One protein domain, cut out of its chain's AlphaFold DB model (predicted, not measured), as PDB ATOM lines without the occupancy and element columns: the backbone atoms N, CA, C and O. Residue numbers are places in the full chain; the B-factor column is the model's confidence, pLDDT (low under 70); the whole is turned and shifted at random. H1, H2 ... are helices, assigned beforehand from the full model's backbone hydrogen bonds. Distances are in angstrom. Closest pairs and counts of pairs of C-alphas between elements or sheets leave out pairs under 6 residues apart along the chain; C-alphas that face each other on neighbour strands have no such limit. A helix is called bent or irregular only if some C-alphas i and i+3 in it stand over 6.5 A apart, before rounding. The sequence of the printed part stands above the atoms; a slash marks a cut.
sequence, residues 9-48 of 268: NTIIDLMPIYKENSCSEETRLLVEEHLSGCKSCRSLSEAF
ATOM      1  N   ASN A   9     107.320 -74.687 -18.184       87.00
ATOM      2  CA  ASN A   9     108.739 -74.931 -18.463       87.00
ATOM      3  C   ASN A   9     109.601 -74.749 -17.211       87.00
ATOM      4  O   ASN A   9     110.393 -75.620 -16.887       87.00
ATOM      5  N   THR A  10     109.350 -73.687 -16.441       86.69
ATOM      6  CA  THR A  10     110.043 -73.449 -15.168       86.69
ATOM      7  C   THR A  10     109.827 -74.601 -14.183       86.69
ATOM      8  O   THR A  10     110.754 -75.010 -13.500       86.69
ATOM      9  N   ILE A  11     108.623 -75.176 -14.130       90.31
ATOM     10  CA  ILE A  11     108.324 -76.328 -13.261       90.31
ATOM     11  C   ILE A  11     109.028 -77.603 -13.738       90.31
ATOM     12  O   ILE A  11     109.448 -78.414 -12.917       90.31
ATOM     13  N   ILE A  12     109.179 -77.779 -15.052       86.38
ATOM     14  CA  ILE A  12     109.919 -78.904 -15.637       86.38
ATOM     15  C   ILE A  12     111.404 -78.796 -15.291       86.38
ATOM     16  O   ILE A  12     111.994 -79.786 -14.866       86.38
ATOM     17  N   ASP A  13     111.976 -77.596 -15.394       87.06
ATOM     18  CA  ASP A  13     113.380 -77.337 -15.060       87.06
ATOM     19  C   ASP A  13     113.674 -77.593 -13.571       87.06
ATOM     20  O   ASP A  13     114.755 -78.058 -13.215       87.06
ATOM     21  N   LEU A  14     112.695 -77.342 -12.696       88.31
ATOM     22  CA  LEU A  14     112.792 -77.598 -11.254       88.31
ATOM     23  C   LEU A  14     112.480 -79.056 -10.862       88.31
ATOM     24  O   LEU A  14     112.745 -79.455  -9.727       88.31
ATOM     25  N   MET A  15     111.938 -79.871 -11.773       87.88
ATOM     26  CA  MET A  15     111.508 -81.249 -11.496       87.88
ATOM     27  C   MET A  15     112.625 -82.169 -10.966       87.88
ATOM     28  O   MET A  15     112.352 -82.907 -10.014       87.88
ATOM     29  N   PRO A  16     113.862 -82.150 -11.513       84.69
ATOM     30  CA  PRO A  16     114.929 -83.032 -11.043       84.69
ATOM     31  C   PRO A  16     115.263 -82.773  -9.572       84.69
ATOM     32  O   PRO A  16     115.206 -83.685  -8.751       84.69
ATOM     33  N   ILE A  17     115.488 -81.505  -9.217       85.25
ATOM     34  CA  ILE A  17     115.865 -81.108  -7.854       85.25
ATOM     35  C   ILE A  17     114.705 -81.240  -6.856       85.25
ATOM     36  O   ILE A  17     114.942 -81.486  -5.673       85.25
ATOM     37  N   TYR A  18     113.454 -81.120  -7.324       86.25
ATOM     38  CA  TYR A  18     112.261 -81.422  -6.529       86.25
ATOM     39  C   TYR A  18     112.187 -82.918  -6.187       86.25
ATOM     40  O   TYR A  18     111.994 -83.275  -5.026       86.25
ATOM     41  N   LYS A  19     112.403 -83.811  -7.165       85.50
ATOM     42  CA  LYS A  19     112.404 -85.273  -6.949       85.50
ATOM     43  C   LYS A  19     113.575 -85.755  -6.094       85.50
ATOM     44  O   LYS A  19     113.416 -86.711  -5.339       85.50
ATOM     45  N   GLU A  20     114.711 -85.074  -6.173       81.19
ATOM     46  CA  GLU A  20     115.886 -85.306  -5.326       81.19
ATOM     47  C   GLU A  20     115.754 -84.692  -3.917       81.19
ATOM     48  O   GLU A  20     116.705 -84.757  -3.140       81.19
ATOM     49  N   ASN A  21     114.607 -84.078  -3.571       80.25
ATOM     50  CA  ASN A  21     114.373 -83.351  -2.309       80.25
ATOM     51  C   ASN A  21     115.494 -82.351  -1.955       80.25
ATOM     52  O   ASN A  21     115.787 -82.113  -0.785       80.25
ATOM     53  N   SER A  22     116.131 -81.774  -2.975       83.25
ATOM     54  CA  SER A  22     117.296 -80.893  -2.837       83.25
ATOM     55  C   SER A  22     116.953 -79.414  -3.076       83.25
ATOM     56  O   SER A  22     117.842 -78.565  -3.107       83.25
ATOM     57  N   CYS A  23     115.668 -79.082  -3.246       84.00
ATOM     58  CA  CYS A  23     115.182 -77.708  -3.360       84.00
ATOM     59  C   CYS A  23     114.808 -77.106  -1.992       84.00
ATOM     60  O   CYS A  23     114.494 -77.823  -1.043       84.00
ATOM     61  N   SER A  24     114.797 -75.772  -1.899       88.69
ATOM     62  CA  SER A  24     114.311 -75.068  -0.705       88.69
ATOM     63  C   SER A  24     112.813 -75.315  -0.467       88.69
ATOM     64  O   SER A  24     112.078 -75.672  -1.393       88.69
ATOM     65  N   GLU A  25     112.343 -75.096   0.762       87.19
ATOM     66  CA  GLU A  25     110.926 -75.257   1.109       87.19
ATOM     67  C   GLU A  25     110.018 -74.312   0.305       87.19
ATOM     68  O   GLU A  25     108.974 -74.740  -0.188       87.19
ATOM     69  N   GLU A  26     110.456 -73.070   0.072       85.62
ATOM     70  CA  GLU A  26     109.746 -72.098  -0.771       85.62
ATOM     71  C   GLU A  26     109.586 -72.605  -2.211       85.62
ATOM     72  O   GLU A  26     108.492 -72.581  -2.777       85.62
ATOM     73  N   THR A  27     110.664 -73.135  -2.799       85.50
ATOM     74  CA  THR A  27     110.635 -73.718  -4.149       85.50
ATOM     75  C   THR A  27     109.733 -74.952  -4.211       85.50
ATOM     76  O   THR A  27     109.058 -75.175  -5.216       85.50
ATOM     77  N   ARG A  28     109.690 -75.745  -3.135       89.44
ATOM     78  CA  ARG A  28     108.862 -76.950  -3.050       89.44
ATOM     79  C   ARG A  28     107.372 -76.615  -3.058       89.44
ATOM     80  O   ARG A  28     106.636 -77.172  -3.870       89.44
ATOM     81  N   LEU A  29     106.952 -75.676  -2.209       87.38
ATOM     82  CA  LEU A  29     105.562 -75.213  -2.129       87.38
ATOM     83  C   LEU A  29     105.082 -74.651  -3.473       87.38
ATOM     84  O   LEU A  29     103.990 -74.971  -3.935       87.38
ATOM     85  N   LEU A  30     105.946 -73.884  -4.135       88.19
ATOM     86  CA  LEU A  30     105.697 -73.301  -5.450       88.19
ATOM     87  C   LEU A  30     105.465 -74.370  -6.536       88.19
ATOM     88  O   LEU A  30     104.555 -74.245  -7.361       88.19
ATOM     89  N   VAL A  31     106.257 -75.447  -6.532       88.44
ATOM     90  CA  VAL A  31     106.066 -76.578  -7.454       88.44
ATOM     91  C   VAL A  31     104.770 -77.331  -7.135       88.44
ATOM     92  O   VAL A  31     103.990 -77.612  -8.047       88.44
ATOM     93  N   GLU A  32     104.496 -77.614  -5.861       89.06
ATOM     94  CA  GLU A  32     103.284 -78.318  -5.414       89.06
ATOM     95  C   GLU A  32     101.999 -77.567  -5.785       89.06
ATOM     96  O   GLU A  32     101.051 -78.168  -6.306       89.06
ATOM     97  N   GLU A  33     101.989 -76.246  -5.603       87.38
ATOM     98  CA  GLU A  33     100.871 -75.391  -5.987       87.38
ATOM     99  C   GLU A  33     100.585 -75.496  -7.494       87.38
ATOM    100  O   GLU A  33      99.437 -75.712  -7.900       87.38
ATOM    101  N   HIS A  34     101.617 -75.456  -8.341       88.88
ATOM    102  CA  HIS A  34     101.443 -75.607  -9.787       88.88
ATOM    103  C   HIS A  34     100.969 -77.015 -10.186       88.88
ATOM    104  O   HIS A  34     100.106 -77.160 -11.060       88.88
ATOM    105  N   LEU A  35     101.490 -78.069  -9.550       87.56
ATOM    106  CA  LEU A  35     101.071 -79.456  -9.805       87.56
ATOM    107  C   LEU A  35      99.613 -79.712  -9.386       87.56
ATOM    108  O   LEU A  35      98.926 -80.543 -10.001       87.56
ATOM    109  N   SER A  36      99.108 -78.977  -8.390       85.25
ATOM    110  CA  SER A  36      97.703 -79.034  -7.973       85.25
ATOM    111  C   SER A  36      96.749 -78.537  -9.073       85.25
ATOM    112  O   SER A  36      95.707 -79.156  -9.308       85.25
ATOM    113  N   GLY A  37      97.153 -77.504  -9.826       81.88
ATOM    114  CA  GLY A  37      96.350 -76.873 -10.881       81.88
ATOM    115  C   GLY A  37      96.649 -77.338 -12.313       81.88
ATOM    116  O   GLY A  37      95.843 -77.094 -13.213       81.88
ATOM    117  N   CYS A  38      97.778 -78.015 -12.564       87.50
ATOM    118  CA  CYS A  38      98.225 -78.368 -13.916       87.50
ATOM    119  C   CYS A  38      98.354 -79.886 -14.139       87.50
ATOM    120  O   CYS A  38      99.332 -80.522 -13.740       87.50
ATOM    121  N   LYS A  39      97.392 -80.472 -14.868       84.94
ATOM    122  CA  LYS A  39      97.362 -81.917 -15.168       84.94
ATOM    123  C   LYS A  39      98.579 -82.394 -15.978       84.94
ATOM    124  O   LYS A  39      99.079 -83.480 -15.717       84.94
ATOM    125  N   SER A  40      99.079 -81.593 -16.925       84.81
ATOM    126  CA  SER A  40     100.230 -81.974 -17.763       84.81
ATOM    127  C   SER A  40     101.531 -82.074 -16.967       84.81
ATOM    128  O   SER A  40     102.268 -83.043 -17.124       84.81
ATOM    129  N   CYS A  41     101.794 -81.109 -16.081       86.62
ATOM    130  CA  CYS A  41     102.980 -81.128 -15.223       86.62
ATOM    131  C   CYS A  41     102.908 -82.269 -14.199       86.62
ATOM    132  O   CYS A  41     103.927 -82.892 -13.918       86.62
ATOM    133  N   ARG A  42     101.706 -82.602 -13.701       86.75
ATOM    134  CA  ARG A  42     101.493 -83.750 -12.808       86.75
ATOM    135  C   ARG A  42     101.869 -85.072 -13.468       86.75
ATOM    136  O   ARG A  42     102.709 -85.787 -12.933       86.75
ATOM    137  N   SER A  43     101.331 -85.354 -14.654       84.69
ATOM    138  CA  SER A  43     101.669 -86.585 -15.382       84.69
ATOM    139  C   SER A  43     103.158 -86.666 -15.725       84.69
ATOM    140  O   SER A  43     103.748 -87.739 -15.645       84.69
ATOM    141  N   LEU A  44     103.792 -85.534 -16.051       84.19
ATOM    142  CA  LEU A  44     105.234 -85.501 -16.287       84.19
ATOM    143  C   LEU A  44     106.030 -85.790 -15.007       84.19
ATOM    144  O   LEU A  44     106.992 -86.544 -15.058       84.19
ATOM    145  N   SER A  45     105.610 -85.243 -13.862       83.06
ATOM    146  CA  SER A  45     106.257 -85.498 -12.568       83.06
ATOM    147  C   SER A  45     106.163 -86.961 -12.128       83.06
ATOM    148  O   SER A  45     107.061 -87.466 -11.460       83.06
ATOM    149  N   GLU A  46     105.086 -87.657 -12.492       81.50
ATOM    150  CA  GLU A  46     104.907 -89.086 -12.214       81.50
ATOM    151  C   GLU A  46     105.790 -89.946 -13.125       81.50
ATOM    152  O   GLU A  46     106.330 -90.954 -12.679       81.50
ATOM    153  N   ALA A  47     105.989 -89.519 -14.376       78.88
ATOM    154  CA  ALA A  47     106.874 -90.184 -15.331       78.88
ATOM    155  C   ALA A  47     108.370 -89.884 -15.104       78.88
ATOM    156  O   ALA A  47     109.224 -90.563 -15.674       78.88
ATOM    157  N   PHE A  48     108.702 -88.868 -14.301       76.50
ATOM    158  CA  PHE A  48     110.079 -88.455 -14.046       76.50
ATOM    159  C   PHE A  48     110.737 -89.350 -12.983       76.50
ATOM    160  O   PHE A  48     110.353 -89.321 -11.811       76.50
TER     161      PHE A  48
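What this domain is: This is residues 9 to 48 of the 268 residues of the protein "Putative zinc-finger" of Ruminococcus flavefaciens (UniProt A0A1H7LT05). Three helices are set as a small triangle: the longest, H2, makes one side, and H1 and H3 both lie on one side of it, each at a steep angle to it. H1 comes close to the middle of H2 near Ile 11, while H3 folds back from the last residues of H2 at a corner. The printed part has 40 residues with three named helices in the order H1, H2, H3 and no named strand, and the class is all helix. It is compact, with a radius of gyration of the C-alphas of 9.1 A and spans of 23 by 18 by 15 A.

How they stand to each other: H1, residues 9 to 19, touches H2, residues 25 to 37, at a steep tilt of 60 degrees, and they run opposite ways. Their closest C-alphas, those of Ile 11 and Val 31, are 6.2 A apart. H2 and H3, residues 39 to 47, touch only at the corner by their link, H2 with residues 34 to 36 alone. The closest C-alphas there, of Leu 35 and Arg 42, are 5.3 A apart, and the lines stand at a steep tilt of 62 degrees, opposite ways. H1 and H3 only just touch, with 3 pairs of C-alphas within 8 A, the closest being Met 15 and Ser 45 at 6.8 A. They run the same way at a tilt of 36 degrees, only just steep. In H2 and H3 every O i to N i+4 pair is within hydrogen-bond range; in H1 5 of 7 are.

Where its parts are: H1 begins at C-alpha 9, (108.739, -74.931, -18.463), and measures 15.9 A; it is irregular, with C-alphas 13 and 16 lying 7.1 A apart. H2 measures 18.9 A, from C-alpha 25 at (110.926, -75.257, 1.109). H3 measures 12.6 A and ends at C-alpha 47, (106.874, -90.184, -15.331).

The domain as a whole: The two C-alphas farthest apart, of Ser 22 and Lys 39, are 23.5 A apart. The printed part has no cut, and both links, H1 to H2 and H2 to H3, are tight. The mean pLDDT of the printed part is 85.6, and no printed residue is under 70.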